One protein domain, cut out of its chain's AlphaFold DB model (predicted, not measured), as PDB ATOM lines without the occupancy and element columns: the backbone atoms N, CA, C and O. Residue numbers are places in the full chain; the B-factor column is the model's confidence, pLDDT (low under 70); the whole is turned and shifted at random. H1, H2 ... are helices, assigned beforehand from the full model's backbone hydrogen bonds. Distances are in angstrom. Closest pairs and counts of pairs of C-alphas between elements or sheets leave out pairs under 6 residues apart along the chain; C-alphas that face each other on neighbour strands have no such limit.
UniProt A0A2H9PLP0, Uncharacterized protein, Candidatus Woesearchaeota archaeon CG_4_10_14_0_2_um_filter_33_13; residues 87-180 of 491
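This is residues 87 to 180 of the 491 residues of an uncharacterized protein of Candidatus Woesearchaeota archaeon CG_4_10_14_0_2_um_filter_33_13 (UniProt A0A2H9PLP0). One long helix, H4, runs through the middle of a group of short helices: H7 crosses it on one side with H1 packed on H7, and H5 and H6 pack together on its other side. H2 makes the end of the body beyond H1, and the long link of residues 113 to 125 folds back on itself as a loop between H3 and H4. The printed part has 94 residues with seven named helices, H1 to H7 in order along the chain, and no named strand; the class is all helix. It is compact, with a radius of gyration of the C-alphas of 13.3 A, and spans 39 by 25 by 22 A, only just elongated.

H1, residues 87 to 96, begins at C-alpha 87 at (-36.039, -36.471, -51.037) and is 14.7 A long from first to last C-alpha. H2 holds residues 99 to 103 and H3 residues 109 to 112. H4, residues 126 to 142, is the longest helix at 24.3 A, from C-alpha 126 at (-33.340, -26.310, -38.023) to C-alpha 142. H5 holds residues 148 to 151. H6, residues 157 to 164, is 10.6 A long. H7, residues 169 to 178, is 14.5 A long and ends at C-alpha 178 at (-42.842, -35.331, -45.627).

H4 is the hub, touching three helices. With residues 130 to 133 alone it touches H7, about perpendicular at 75 degrees; the closest C-alphas, of Leu 130 and Ile 172, are 7.1 A apart. With residues 131 to 135 alone it only just touches H6, with 3 pairs of C-alphas within 8 A, the closest those of Tyr 131 and Val 163 at 6.4 A; the tilt is steep, 66 degrees, opposite ways. The same residues of H4 only just touch H5, again with 3 pairs, the closest C-alphas being those of Asn 132 and Phe 148 at 6.1 A. H5 and H6 touch, with the C-alphas of Tyr 151 and Tyr 160 closest at 4.7 A. H1 touches H7 at a steep tilt of 59 degrees, opposite ways, closest at the C-alphas of Met 89 and Ile 178, 6.9 A apart. H1 and H4 are near each other, with 7 pairs of C-alphas within 10 A. H1 and H2 meet only through their link. H3 is close to H4 but not clearly touching, with the C-alphas of Phe 112 and Gly 126 closest at 5.6 A. Every O i to N i+4 pair is within hydrogen-bond range in H2, H4 and H7, against 5 of 6 in H1 and 3 of 4 in H6; H3 and H5 are too short for such a pair.

The two C-alphas farthest apart, those of Val 100 and Arg 155, are 40.0 A apart. The printed part has no cut. The link from H3 to H4 is long, with 13 residues, of which 116 to 117 pair antiparallel with 124 to 125; the other links are tight. The mean pLDDT of the printed part is 87.3, and residue 147 alone is under 70.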
ATOM      1  N   ASP A  87     -37.459 -36.128 -50.934       91.69
ATOM      2  CA  ASP A  87     -36.039 -36.471 -51.037       91.69
ATOM      3  C   ASP A  87     -35.163 -35.332 -50.523       91.69
ATOM      4  O   ASP A  87     -34.184 -35.575 -49.809       91.69
ATOM      5  N   VAL A  88     -35.563 -34.086 -50.783       90.50
ATOM      6  CA  VAL A  88     -34.898 -32.893 -50.247       90.50
ATOM      7  C   VAL A  88     -35.015 -32.835 -48.722       90.50
ATOM      8  O   VAL A  88     -34.004 -32.721 -48.018       90.50
ATOM      9  N   MET A  89     -36.234 -32.941 -48.179       94.69
ATOM     10  CA  MET A  89     -36.454 -32.896 -46.728       94.69
ATOM     11  C   MET A  89     -35.762 -34.071 -46.031       94.69
ATOM     12  O   MET A  89     -35.109 -33.895 -44.997       94.69
ATOM     13  N   ARG A  90     -35.831 -35.270 -46.622       96.25
ATOM     14  CA  ARG A  90     -35.108 -36.452 -46.143       96.25
ATOM     15  C   ARG A  90     -33.603 -36.228 -46.166       96.25
ATOM     16  O   ARG A  90     -32.941 -36.530 -45.174       96.25
ATOM     17  N   GLY A  91     -33.068 -35.660 -47.240       94.25
ATOM     18  CA  GLY A  91     -31.660 -35.311 -47.376       94.25
ATOM     19  C   GLY A  91     -31.172 -34.391 -46.257       94.25
ATOM     20  O   GLY A  91     -30.159 -34.685 -45.618       94.25
ATOM     21  N   PHE A  92     -31.925 -33.331 -45.942       94.81
ATOM     22  CA  PHE A  92     -31.613 -32.477 -44.795       94.81
ATOM     23  C   PHE A  92     -31.656 -33.247 -43.483       94.81
ATOM     24  O   PHE A  92     -30.666 -33.251 -42.758       94.81
ATOM     25  N   LEU A  93     -32.761 -33.917 -43.160       96.75
ATOM     26  CA  LEU A  93     -32.910 -34.576 -41.861       96.75
ATOM     27  C   LEU A  93     -31.842 -35.660 -41.642       96.75
ATOM     28  O   LEU A  93     -31.280 -35.757 -40.545       96.75
ATOM     29  N   LEU A  94     -31.501 -36.423 -42.685       97.06
ATOM     30  CA  LEU A  94     -30.489 -37.480 -42.621       97.06
ATOM     31  C   LEU A  94     -29.046 -36.969 -42.560       97.06
ATOM     32  O   LEU A  94     -28.170 -37.702 -42.106       97.06
ATOM     33  N   SER A  95     -28.793 -35.714 -42.934       96.38
ATOM     34  CA  SER A  95     -27.469 -35.097 -42.773       96.38
ATOM     35  C   SER A  95     -27.065 -34.882 -41.312       96.38
ATOM     36  O   SER A  95     -25.879 -34.795 -41.003       96.38
ATOM     37  N   SER A  96     -28.049 -34.794 -40.413       94.75
ATOM     38  CA  SER A  96     -27.817 -34.554 -38.990       94.75
ATOM     39  C   SER A  96     -27.800 -35.853 -38.187       94.75
ATOM     40  O   SER A  96     -26.966 -36.016 -37.296       94.75
ATOM     41  N   ARG A  97     -28.729 -36.777 -38.469       95.69
ATOM     42  CA  ARG A  97     -28.862 -38.051 -37.743       95.69
ATOM     43  C   ARG A  97     -29.411 -39.159 -38.634       95.69
ATOM     44  O   ARG A  97     -30.154 -38.900 -39.575       95.69
ATOM     45  N   SER A  98     -29.101 -40.406 -38.288       95.94
ATOM     46  CA  SER A  98     -29.612 -41.581 -39.001       95.94
ATOM     47  C   SER A  98     -31.114 -41.816 -38.749       95.94
ATOM     48  O   SER A  98     -31.650 -41.344 -37.739       95.94
ATOM     49  N   PRO A  99     -31.810 -42.609 -39.593       95.62
ATOM     50  CA  PRO A  99     -33.220 -42.947 -39.372       95.62
ATOM     51  C   PRO A  99     -33.479 -43.580 -37.995       95.62
ATOM     52  O   PRO A  99     -34.459 -43.257 -37.332       95.62
ATOM     53  N   VAL A 100     -32.557 -44.428 -37.524       93.88
ATOM     54  CA  VAL A 100     -32.638 -45.108 -36.216       93.88
ATOM     55  C   VAL A 100     -32.494 -44.127 -35.048       93.88
ATOM     56  O   VAL A 100     -33.065 -44.326 -33.978       93.88
ATOM     57  N   GLN A 101     -31.719 -43.056 -35.221       94.62
ATOM     58  CA  GLN A 101     -31.627 -41.995 -34.218       94.62
ATOM     59  C   GLN A 101     -32.891 -41.128 -34.216       94.62
ATOM     60  O   GLN A 101     -33.345 -40.717 -33.147       94.62
ATOM     61  N   TRP A 102     -33.479 -40.876 -35.389       94.75
ATOM     62  CA  TRP A 102     -34.728 -40.125 -35.506       94.75
ATOM     63  C   TRP A 102     -35.943 -40.870 -34.963       94.75
ATOM     64  O   TRP A 102     -36.760 -40.245 -34.291       94.75
ATOM     65  N   SER A 103     -36.024 -42.192 -35.109       92.31
ATOM     66  CA  SER A 103     -37.143 -42.966 -34.544       92.31
ATOM     67  C   SER A 103     -37.261 -42.844 -33.020       92.31
ATOM     68  O   SER A 103     -38.355 -42.954 -32.471       92.31
ATOM     69  N   LYS A 104     -36.157 -42.528 -32.331       91.50
ATOM     70  CA  LYS A 104     -36.111 -42.278 -30.880       91.50
ATOM     71  C   LYS A 104     -36.375 -40.818 -30.499       91.50
ATOM     72  O   LYS A 104     -36.525 -40.511 -29.316       91.50
ATOM     73  N   TYR A 105     -36.398 -39.908 -31.468       92.19
ATOM     74  CA  TYR A 105     -36.538 -38.476 -31.240       92.19
ATOM     75  C   TYR A 105     -37.999 -38.086 -31.004       92.19
ATOM     76  O   TYR A 105     -38.879 -38.414 -31.796       92.19
ATOM     77  N   GLN A 106     -38.241 -37.330 -29.932       91.81
ATOM     78  CA  GLN A 106     -39.523 -36.686 -29.666       91.81
ATOM     79  C   GLN A 106     -39.483 -35.232 -30.164       91.81
ATOM     80  O   GLN A 106     -38.701 -34.438 -29.626       91.81
ATOM     81  N   PRO A 107     -40.317 -34.856 -31.157       89.88
ATOM     82  CA  PRO A 107     -40.336 -33.513 -31.724       89.88
ATOM     83  C   PRO A 107     -40.507 -32.417 -30.671       89.88
ATOM     84  O   PRO A 107     -41.515 -32.351 -29.965       89.88
ATOM     85  N   SER A 108     -39.519 -31.529 -30.590       88.19
ATOM     86  CA  SER A 108     -39.530 -30.355 -29.721       88.19
ATOM     87  C   SER A 108     -38.791 -29.215 -30.401       88.19
ATOM     88  O   SER A 108     -37.667 -29.385 -30.873       88.19
ATOM     89  N   TYR A 109     -39.407 -28.031 -30.428       86.12
ATOM     90  CA  TYR A 109     -38.807 -26.865 -31.072       86.12
ATOM     91  C   TYR A 109     -37.440 -26.534 -30.478       86.12
ATOM     92  O   TYR A 109     -36.492 -26.353 -31.233       86.12
ATOM     93  N   HIS A 110     -37.312 -26.577 -29.148       84.62
ATOM     94  CA  HIS A 110     -36.072 -26.259 -28.436       84.62
ATOM     95  C   HIS A 110     -34.901 -27.184 -28.761       84.62
ATOM     96  O   HIS A 110     -33.756 -26.754 -28.662       84.62
ATOM     97  N   THR A 111     -35.161 -28.429 -29.158       86.62
ATOM     98  CA  THR A 111     -34.097 -29.370 -29.530       86.62
ATOM     99  C   THR A 111     -33.839 -29.394 -31.030       86.62
ATOM    100  O   THR A 111     -32.741 -29.755 -31.439       86.62
ATOM    101  N   PHE A 112     -34.824 -29.018 -31.848       90.00
ATOM    102  CA  PHE A 112     -34.708 -29.024 -33.304       90.00
ATOM    103  C   PHE A 112     -34.038 -27.759 -33.852       90.00
ATOM    104  O   PHE A 112     -33.220 -27.832 -34.764       90.00
ATOM    105  N   TRP A 113     -34.380 -26.586 -33.311       89.06
ATOM    106  CA  TRP A 113     -34.061 -25.297 -33.935       89.06
ATOM    107  C   TRP A 113     -32.558 -25.004 -34.072       89.06
ATOM    108  O   TRP A 113     -32.166 -24.331 -35.026       89.06
ATOM    109  N   THR A 114     -31.725 -25.527 -33.166       88.38
ATOM    110  CA  THR A 114     -30.265 -25.333 -33.162       88.38
ATOM    111  C   THR A 114     -29.493 -26.335 -34.013       88.38
ATOM    112  O   THR A 114     -28.290 -26.142 -34.204       88.38
ATOM    113  N   LEU A 115     -30.145 -27.401 -34.491       94.31
ATOM    114  CA  LEU A 115     -29.482 -28.442 -35.271       94.31
ATOM    115  C   LEU A 115     -28.988 -27.892 -36.603       94.31
ATOM    116  O   LEU A 115     -29.669 -27.083 -37.235       94.31
ATOM    117  N   ASP A 116     -27.811 -28.351 -37.007       95.81
ATOM    118  CA  ASP A 116     -27.237 -28.078 -38.316       95.81
ATOM    119  C   ASP A 116     -27.666 -29.155 -39.306       95.81
ATOM    120  O   ASP A 116     -27.569 -30.353 -39.025       95.81
ATOM    121  N   PHE A 117     -28.125 -28.707 -40.468       94.88
ATOM    122  CA  PHE A 117     -28.533 -29.541 -41.585       94.88
ATOM    123  C   PHE A 117     -27.763 -29.137 -42.840       94.88
ATOM    124  O   PHE A 117     -27.483 -27.953 -43.044       94.88
ATOM    125  N   LYS A 118     -27.419 -30.131 -43.664       92.38
ATOM    126  CA  LYS A 118     -26.625 -29.986 -44.887       92.38
ATOM    127  C   LYS A 118     -27.164 -30.875 -45.998       92.38
ATOM    128  O   LYS A 118     -27.184 -32.091 -45.859       92.38
ATOM    129  N   HIS A 119     -27.542 -30.306 -47.134       87.81
ATOM    130  CA  HIS A 119     -27.980 -31.092 -48.290       87.81
ATOM    131  C   HIS A 119     -27.705 -30.343 -49.597       87.81
ATOM    132  O   HIS A 119     -28.091 -29.192 -49.703       87.81
ATOM    133  N   MET A 120     -27.021 -30.944 -50.577       80.56
ATOM    134  CA  MET A 120     -26.704 -30.293 -51.869       80.56
ATOM    135  C   MET A 120     -25.972 -28.930 -51.737       80.56
ATOM    136  O   MET A 120     -26.366 -27.939 -52.338       80.56
ATOM    137  N   GLY A 121     -24.942 -28.821 -50.878       75.81
ATOM    138  CA  GLY A 121     -24.277 -27.525 -50.571       75.81
ATOM    139  C   GLY A 121     -25.094 -26.593 -49.643       75.81
ATOM    140  O   GLY A 121     -24.768 -25.431 -49.403       75.81
ATOM    141  N   ILE A 122     -26.189 -27.143 -49.132       80.19
ATOM    142  CA  ILE A 122     -27.252 -26.726 -48.213       80.19
ATOM    143  C   ILE A 122     -27.005 -26.437 -46.730       80.19
ATOM    144  O   ILE A 122     -27.764 -26.987 -45.950       80.19
ATOM    145  N   ASP A 123     -26.019 -25.676 -46.263       87.06
ATOM    146  CA  ASP A 123     -25.923 -25.419 -44.813       87.06
ATOM    147  C   ASP A 123     -27.085 -24.540 -44.286       87.06
ATOM    148  O   ASP A 123     -27.305 -23.426 -44.784       87.06
ATOM    149  N   MET A 124     -27.830 -25.039 -43.285       89.12
ATOM    150  CA  MET A 124     -28.856 -24.288 -42.546       89.12
ATOM    151  C   MET A 124     -29.123 -24.813 -41.130       89.12
ATOM    152  O   MET A 124     -28.914 -25.984 -40.825       89.12
ATOM    153  N   LYS A 125     -29.677 -23.942 -40.279       92.62
ATOM    154  CA  LYS A 125     -30.204 -24.310 -38.959       92.62
ATOM    155  C   LYS A 125     -31.618 -24.881 -39.048       92.62
ATOM    156  O   LYS A 125     -32.394 -24.489 -39.919       92.62
ATOM    157  N   GLY A 126     -32.003 -25.718 -38.088       92.25
ATOM    158  CA  GLY A 126     -33.340 -26.310 -38.023       92.25
ATOM    159  C   GLY A 126     -34.478 -25.298 -37.979       92.25
ATOM    160  O   GLY A 126     -35.511 -25.517 -38.606       92.25
ATOM    161  N   GLN A 127     -34.285 -24.148 -37.328       89.38
ATOM    162  CA  GLN A 127     -35.258 -23.052 -37.397       89.38
ATOM    163  C   GLN A 127     -35.522 -22.619 -38.842       89.38
ATOM    164  O   GLN A 127     -36.674 -22.448 -39.235       89.38
ATOM    165  N   MET A 128     -34.456 -22.467 -39.631       88.19
ATOM    166  CA  MET A 128     -34.568 -22.039 -41.017       88.19
ATOM    167  C   MET A 128     -35.218 -23.101 -41.895       88.19
ATOM    168  O   MET A 128     -36.021 -22.754 -42.757       88.19
ATOM    169  N   LEU A 129     -34.930 -24.378 -41.644       90.69
ATOM    170  CA  LEU A 129     -35.580 -25.488 -42.337       90.69
ATOM    171  C   LEU A 129     -37.105 -25.462 -42.129       90.69
ATOM    172  O   LEU A 129     -37.860 -25.500 -43.098       90.69
ATOM    173  N   LEU A 130     -37.565 -25.305 -40.880       91.50
ATOM    174  CA  LEU A 130     -38.998 -25.220 -40.566       91.50
ATOM    175  C   LEU A 130     -39.661 -23.990 -41.190       91.50
ATOM    176  O   LEU A 130     -40.802 -24.064 -41.640       91.50
ATOM    177  N   TYR A 131     -38.965 -22.855 -41.207       88.00
ATOM    178  CA  TYR A 131     -39.510 -21.619 -41.755       88.00
ATOM    179  C   TYR A 131     -39.677 -21.689 -43.271       88.00
ATOM    180  O   TYR A 131     -40.737 -21.315 -43.767       88.00
ATOM    181  N   ASN A 132     -38.688 -22.209 -44.001       87.62
ATOM    182  CA  ASN A 132     -38.834 -22.380 -45.446       87.62
ATOM    183  C   ASN A 132     -39.940 -23.394 -45.781       87.62
ATOM    184  O   ASN A 132     -40.791 -23.093 -46.613       87.62
ATOM    185  N   LEU A 133     -40.005 -24.524 -45.061       90.88
ATOM    186  CA  LEU A 133     -41.092 -25.496 -45.213       90.88
ATOM    187  C   LEU A 133     -42.474 -24.859 -44.988       90.88
ATOM    188  O   LEU A 133     -43.415 -25.114 -45.735       90.88
ATOM    189  N   PHE A 134     -42.619 -24.028 -43.953       91.69
ATOM    190  CA  PHE A 134     -43.880 -23.345 -43.674       91.69
ATOM    191  C   PHE A 134     -44.302 -22.406 -44.798       91.69
ATOM    192  O   PHE A 134     -45.464 -22.433 -45.198       91.69
ATOM    193  N   VAL A 135     -43.371 -21.591 -45.297       85.38
ATOM    194  CA  VAL A 135     -43.652 -20.624 -46.361       85.38
ATOM    195  C   VAL A 135     -44.105 -21.341 -47.629       85.38
ATOM    196  O   VAL A 135     -45.098 -20.934 -48.224       85.38
ATOM    197  N   GLU A 136     -43.456 -22.446 -48.000       85.81
ATOM    198  CA  GLU A 136     -43.885 -23.252 -49.145       85.81
ATOM    199  C   GLU A 136     -45.280 -23.848 -48.960       85.81
ATOM    200  O   GLU A 136     -46.120 -23.722 -49.847       85.81
ATOM    201  N   LEU A 137     -45.563 -24.438 -47.796       89.50
ATOM    202  CA  LEU A 137     -46.885 -24.996 -47.507       89.50
ATOM    203  C   LEU A 137     -47.981 -23.919 -47.503       89.50
ATOM    204  O   LEU A 137     -49.101 -24.173 -47.948       89.50
ATOM    205  N   GLU A 138     -47.693 -22.720 -46.990       86.88
ATOM    206  CA  GLU A 138     -48.646 -21.607 -47.012       86.88
ATOM    207  C   GLU A 138     -48.867 -21.088 -48.437       86.88
ATOM    208  O   GLU A 138     -50.011 -20.841 -48.821       86.88
ATOM    209  N   ASN A 139     -47.801 -20.992 -49.231       79.75
ATOM    210  CA  ASN A 139     -47.861 -20.625 -50.641       79.75
ATOM    211  C   ASN A 139     -48.687 -21.614 -51.465       79.75
ATOM    212  O   ASN A 139     -49.606 -21.195 -52.164       79.75
ATOM    213  N   GLN A 140     -48.433 -22.915 -51.312       83.25
ATOM    214  CA  GLN A 140     -49.201 -23.977 -51.967       83.25
ATOM    215  C   GLN A 140     -50.683 -23.914 -51.592       83.25
ATOM    216  O   GLN A 140     -51.547 -24.004 -52.460       83.25
ATOM    217  N   ARG A 141     -50.995 -23.717 -50.305       86.12
ATOM    218  CA  ARG A 141     -52.385 -23.642 -49.832       86.12
ATOM    219  C   ARG A 141     -53.122 -22.412 -50.359       86.12
ATOM    220  O   ARG A 141     -54.314 -22.495 -50.639       86.12
ATOM    221  N   ASN A 142     -52.445 -21.270 -50.421       80.25
ATOM    222  CA  ASN A 142     -53.080 -19.989 -50.721       80.25
ATOM    223  C   ASN A 142     -52.944 -19.572 -52.197       80.25
ATOM    224  O   ASN A 142     -53.491 -18.535 -52.568       80.25
ATOM    225  N   GLY A 143     -52.192 -20.318 -53.012       70.75
ATOM    226  CA  GLY A 143     -51.834 -19.912 -54.374       70.75
ATOM    227  C   GLY A 143     -50.945 -18.663 -54.414       70.75
ATOM    228  O   GLY A 143     -51.098 -17.832 -55.304       70.75
ATOM    229  N   THR A 144     -50.068 -18.481 -53.421       73.06
ATOM    230  CA  THR A 144     -49.165 -17.320 -53.319       73.06
ATOM    231  C   THR A 144     -47.710 -17.721 -53.556       73.06
ATOM    232  O   THR A 144     -47.390 -18.902 -53.579       73.06
ATOM    233  N   PHE A 145     -46.810 -16.743 -53.708       71.62
ATOM    234  CA  PHE A 145     -45.395 -16.978 -54.042       71.62
ATOM    235  C   PHE A 145     -44.430 -16.185 -53.143       71.62
ATOM    236  O   PHE A 145     -43.373 -15.729 -53.580       71.62
ATOM    237  N   TYR A 146     -44.801 -15.983 -51.877       71.25
ATOM    238  CA  TYR A 146     -43.990 -15.230 -50.919       71.25
ATOM    239  C   TYR A 146     -42.662 -15.937 -50.617       71.25
ATOM    240  O   TYR A 146     -42.584 -17.165 -50.594       71.25
ATOM    241  N   ALA A 147     -41.609 -15.175 -50.346       69.75
ATOM    242  CA  ALA A 147     -40.320 -15.693 -49.910       69.75
ATOM    243  C   ALA A 147     -40.172 -15.607 -48.385       69.75
ATOM    244  O   ALA A 147     -40.818 -14.796 -47.730       69.75
ATOM    245  N   PHE A 148     -39.235 -16.369 -47.806       72.31
ATOM    246  CA  PHE A 148     -38.953 -16.307 -46.363       72.31
ATOM    247  C   PHE A 148     -38.700 -14.878 -45.840       72.31
ATOM    248  O   PHE A 148     -39.136 -14.541 -44.744       72.31
ATOM    249  N   VAL A 149     -38.034 -14.022 -46.625       72.62
ATOM    250  CA  VAL A 149     -37.759 -12.629 -46.231       72.62
ATOM    251  C   VAL A 149     -39.038 -11.813 -46.022       72.62
ATOM    252  O   VAL A 149     -39.062 -10.938 -45.162       72.62
ATOM    253  N   ASP A 150     -40.117 -12.131 -46.741       73.31
ATOM    254  CA  ASP A 150     -41.411 -11.458 -46.593       73.31
ATOM    255  C   ASP A 150     -42.085 -11.827 -45.259       73.31
ATOM    256  O   ASP A 150     -42.941 -11.102 -44.771       73.31
ATOM    257  N   TYR A 151     -41.640 -12.914 -44.624       75.94
ATOM    258  CA  TYR A 151     -42.077 -13.357 -43.304       75.94
ATOM    259  C   TYR A 151     -41.137 -12.916 -42.177       75.94
ATOM    260  O   TYR A 151     -41.184 -13.481 -41.088       75.94
ATOM    261  N   THR A 152     -40.267 -11.934 -42.408       78.81
ATOM    262  CA  THR A 152     -39.411 -11.374 -41.352       78.81
ATOM    263  C   THR A 152     -40.155 -10.307 -40.541       78.81
ATOM    264  O   THR A 152     -41.046  -9.643 -41.086       78.81
ATOM    265  N   PRO A 153     -39.815 -10.118 -39.250       81.75
ATOM    266  CA  PRO A 153     -40.426  -9.082 -38.416       81.75
ATOM    267  C   PRO A 153     -40.373  -7.692 -39.053       81.75
ATOM    268  O   PRO A 153     -41.315  -6.918 -38.917       81.75
ATOM    269  N   GLU A 154     -39.281  -7.386 -39.751       79.69
ATOM    270  CA  GLU A 154     -38.997  -6.074 -40.329       79.69
ATOM    271  C   GLU A 154     -39.824  -5.797 -41.591       79.69
ATOM    272  O   GLU A 154     -40.115  -4.642 -41.892       79.69
ATOM    273  N   ARG A 155     -40.199  -6.841 -42.341       75.25
ATOM    274  CA  ARG A 155     -40.953  -6.714 -43.599       75.25
ATOM    275  C   ARG A 155     -42.454  -6.822 -43.394       75.25
ATOM    276  O   ARG A 155     -43.198  -6.036 -43.972       75.25
ATOM    277  N   ASN A 156     -42.901  -7.796 -42.604       75.75
ATOM    278  CA  ASN A 156     -44.321  -8.007 -42.356       75.75
ATOM    279  C   ASN A 156     -44.545  -8.677 -40.985       75.75
ATOM    280  O   ASN A 156     -44.548  -9.911 -40.874       75.75
ATOM    281  N   PRO A 157     -44.780  -7.878 -39.926       82.56
ATOM    282  CA  PRO A 157     -45.001  -8.389 -38.574       82.56
ATOM    283  C   PRO A 157     -46.168  -9.380 -38.461       82.56
ATOM    284  O   PRO A 157     -46.132 -10.288 -37.628       82.56
ATOM    285  N   GLU A 158     -47.214  -9.226 -39.276       81.75
ATOM    286  CA  GLU A 158     -48.385 -10.107 -39.253       81.75
ATOM    287  C   GLU A 158     -48.071 -11.481 -39.842       81.75
ATOM    288  O   GLU A 158     -48.416 -12.508 -39.252       81.75
ATOM    289  N   MET A 159     -47.362 -11.514 -40.968       81.94
ATOM    290  CA  MET A 159     -46.874 -12.760 -41.557       81.94
ATOM    291  C   MET A 159     -45.855 -13.447 -40.646       81.94
ATOM    292  O   MET A 159     -45.950 -14.658 -40.428       81.94
ATOM    293  N   TYR A 160     -44.950 -12.692 -40.015       83.50
ATOM    294  CA  TYR A 160     -43.999 -13.254 -39.053       83.50
ATOM    295  C   TYR A 160     -44.701 -13.975 -37.891       83.50
ATOM    296  O   TYR A 160     -44.287 -15.074 -37.512       83.50
ATOM    297  N   LYS A 161     -45.812 -13.433 -37.365       84.81
ATOM    298  CA  LYS A 161     -46.620 -14.115 -36.331       84.81
ATOM    299  C   LYS A 161     -47.115 -15.490 -36.783       84.81
ATOM    300  O   LYS A 161     -47.174 -16.403 -35.963       84.81
ATOM    301  N   LYS A 162     -47.429 -15.678 -38.068       83.94
ATOM    302  CA  LYS A 162     -47.834 -16.992 -38.592       83.94
ATOM    303  C   LYS A 162     -46.677 -17.987 -38.584       83.94
ATOM    304  O   LYS A 162     -46.855 -19.122 -38.152       83.94
ATOM    305  N   VAL A 163     -45.478 -17.549 -38.963       82.88
ATOM    306  CA  VAL A 163     -44.265 -18.383 -38.908       82.88
ATOM    307  C   VAL A 163     -43.929 -18.789 -37.473       82.88
ATOM    308  O   VAL A 163     -43.444 -19.893 -37.239       82.88
ATOM    309  N   GLN A 164     -44.246 -17.963 -36.475       82.94
ATOM    310  CA  GLN A 164     -44.076 -18.338 -35.065       82.94
ATOM    311  C   GLN A 164     -44.928 -19.550 -34.656       82.94
ATOM    312  O   GLN A 164     -44.517 -20.303 -33.774       82.94
ATOM    313  N   ALA A 165     -46.055 -19.809 -35.327       76.56
ATOM    314  CA  ALA A 165     -46.880 -20.991 -35.068       76.56
ATOM    315  C   ALA A 165     -46.179 -22.318 -35.442       76.56
ATOM    316  O   ALA A 165     -46.581 -23.389 -34.982       76.56
ATOM    317  N   THR A 166     -45.084 -22.261 -36.211       80.12
ATOM    318  CA  THR A 166     -44.235 -23.427 -36.527       80.12
ATOM    319  C   THR A 166     -43.425 -23.927 -35.327       80.12
ATOM    320  O   THR A 166     -42.876 -25.026 -35.375       80.12
ATOM    321  N   ARG A 167     -43.376 -23.168 -34.218       85.19
ATOM    322  CA  ARG A 167     -42.696 -23.530 -32.960       85.19
ATOM    323  C   ARG A 167     -43.455 -24.595 -32.159       85.19
ATOM    324  O   ARG A 167     -43.601 -24.494 -30.945       85.19
ATOM    325  N   SER A 168     -43.952 -25.627 -32.835       86.06
ATOM    326  CA  SER A 168     -44.731 -26.710 -32.242       86.06
ATOM    327  C   SER A 168     -44.178 -28.074 -32.652       86.06
ATOM    328  O   SER A 168     -43.718 -28.272 -33.775       86.06
ATOM    329  N   GLY A 169     -44.256 -29.049 -31.741       86.50
ATOM    330  CA  GLY A 169     -43.858 -30.429 -32.041       86.50
ATOM    331  C   GLY A 169     -44.667 -31.047 -33.188       86.50
ATOM    332  O   GLY A 169     -44.134 -31.863 -33.929       86.50
ATOM    333  N   ALA A 170     -45.917 -30.613 -33.381       87.94
ATOM    334  CA  ALA A 170     -46.771 -31.065 -34.477       87.94
ATOM    335  C   ALA A 170     -46.241 -30.617 -35.848       87.94
ATOM    336  O   ALA A 170     -46.165 -31.423 -36.770       87.94
ATOM    337  N   PHE A 171     -45.821 -29.355 -35.976       92.75
ATOM    338  CA  PHE A 171     -45.260 -28.866 -37.236       92.75
ATOM    339  C   PHE A 171     -43.903 -29.512 -37.549       92.75
ATOM    340  O   PHE A 171     -43.627 -29.858 -38.691       92.75
ATOM    341  N   ILE A 172     -43.083 -29.759 -36.523       94.12
ATOM    342  CA  ILE A 172     -41.830 -30.510 -36.682       94.12
ATOM    343  C   ILE A 172     -42.122 -31.941 -37.136       94.12
ATOM    344  O   ILE A 172     -41.494 -32.411 -38.077       94.12
ATOM    345  N   ALA A 173     -43.097 -32.623 -36.524       93.12
ATOM    346  CA  ALA A 173     -43.503 -33.966 -36.938       93.12
ATOM    347  C   ALA A 173     -43.942 -34.014 -38.411       93.12
ATOM    348  O   ALA A 173     -43.600 -34.968 -39.100       93.12
ATOM    349  N   LYS A 174     -44.601 -32.960 -38.915       94.56
ATOM    350  CA  LYS A 174     -44.957 -32.833 -40.335       94.56
ATOM    351  C   LYS A 174     -43.731 -32.811 -41.260       94.56
ATOM    352  O   LYS A 174     -43.779 -33.383 -42.340       94.56
ATOM    353  N   ALA A 175     -42.619 -32.198 -40.849       94.94
ATOM    354  CA  ALA A 175     -41.378 -32.244 -41.632       94.94
ATOM    355  C   ALA A 175     -40.833 -33.681 -41.756       94.94
ATOM    356  O   ALA A 175     -40.400 -34.095 -42.827       94.94
ATOM    357  N   PHE A 176     -40.900 -34.463 -40.673       96.50
ATOM    358  CA  PHE A 176     -40.515 -35.879 -40.690       96.50
ATOM    359  C   PHE A 176     -41.476 -36.740 -41.520       96.50
ATOM    360  O   PHE A 176     -41.020 -37.629 -42.234       96.50
ATOM    361  N   GLU A 177     -42.776 -36.443 -41.475       95.56
ATOM    362  CA  GLU A 177     -43.796 -37.086 -42.313       95.56
ATOM    363  C   GLU A 177     -43.502 -36.891 -43.807       95.56
ATOM    364  O   GLU A 177     -43.441 -37.873 -44.540       95.56
ATOM    365  N   ILE A 178     -43.218 -35.653 -44.237       96.25
ATOM    366  CA  ILE A 178     -42.842 -35.331 -45.627       96.25
ATOM    367  C   ILE A 178     -41.597 -36.116 -46.065       96.25
ATOM    368  O   ILE A 178     -41.548 -36.630 -47.177       96.25
ATOM    369  N   ALA A 179     -40.607 -36.270 -45.183       95.94
ATOM    370  CA  ALA A 179     -39.387 -37.032 -45.462       95.94
ATOM    371  C   ALA A 179     -39.548 -38.566 -45.435       95.94
ATOM    372  O   ALA A 179     -38.564 -39.292 -45.648       95.94
ATOM    373  N   GLY A 180     -40.731 -39.080 -45.082       95.31
ATOM    374  CA  GLY A 180     -40.936 -40.508 -44.843       95.31
ATOM    375  C   GLY A 180     -40.043 -41.045 -43.716       95.31
ATOM    376  O   GLY A 180     -39.415 -42.100 -43.856       95.31
TER     377      GLY A 180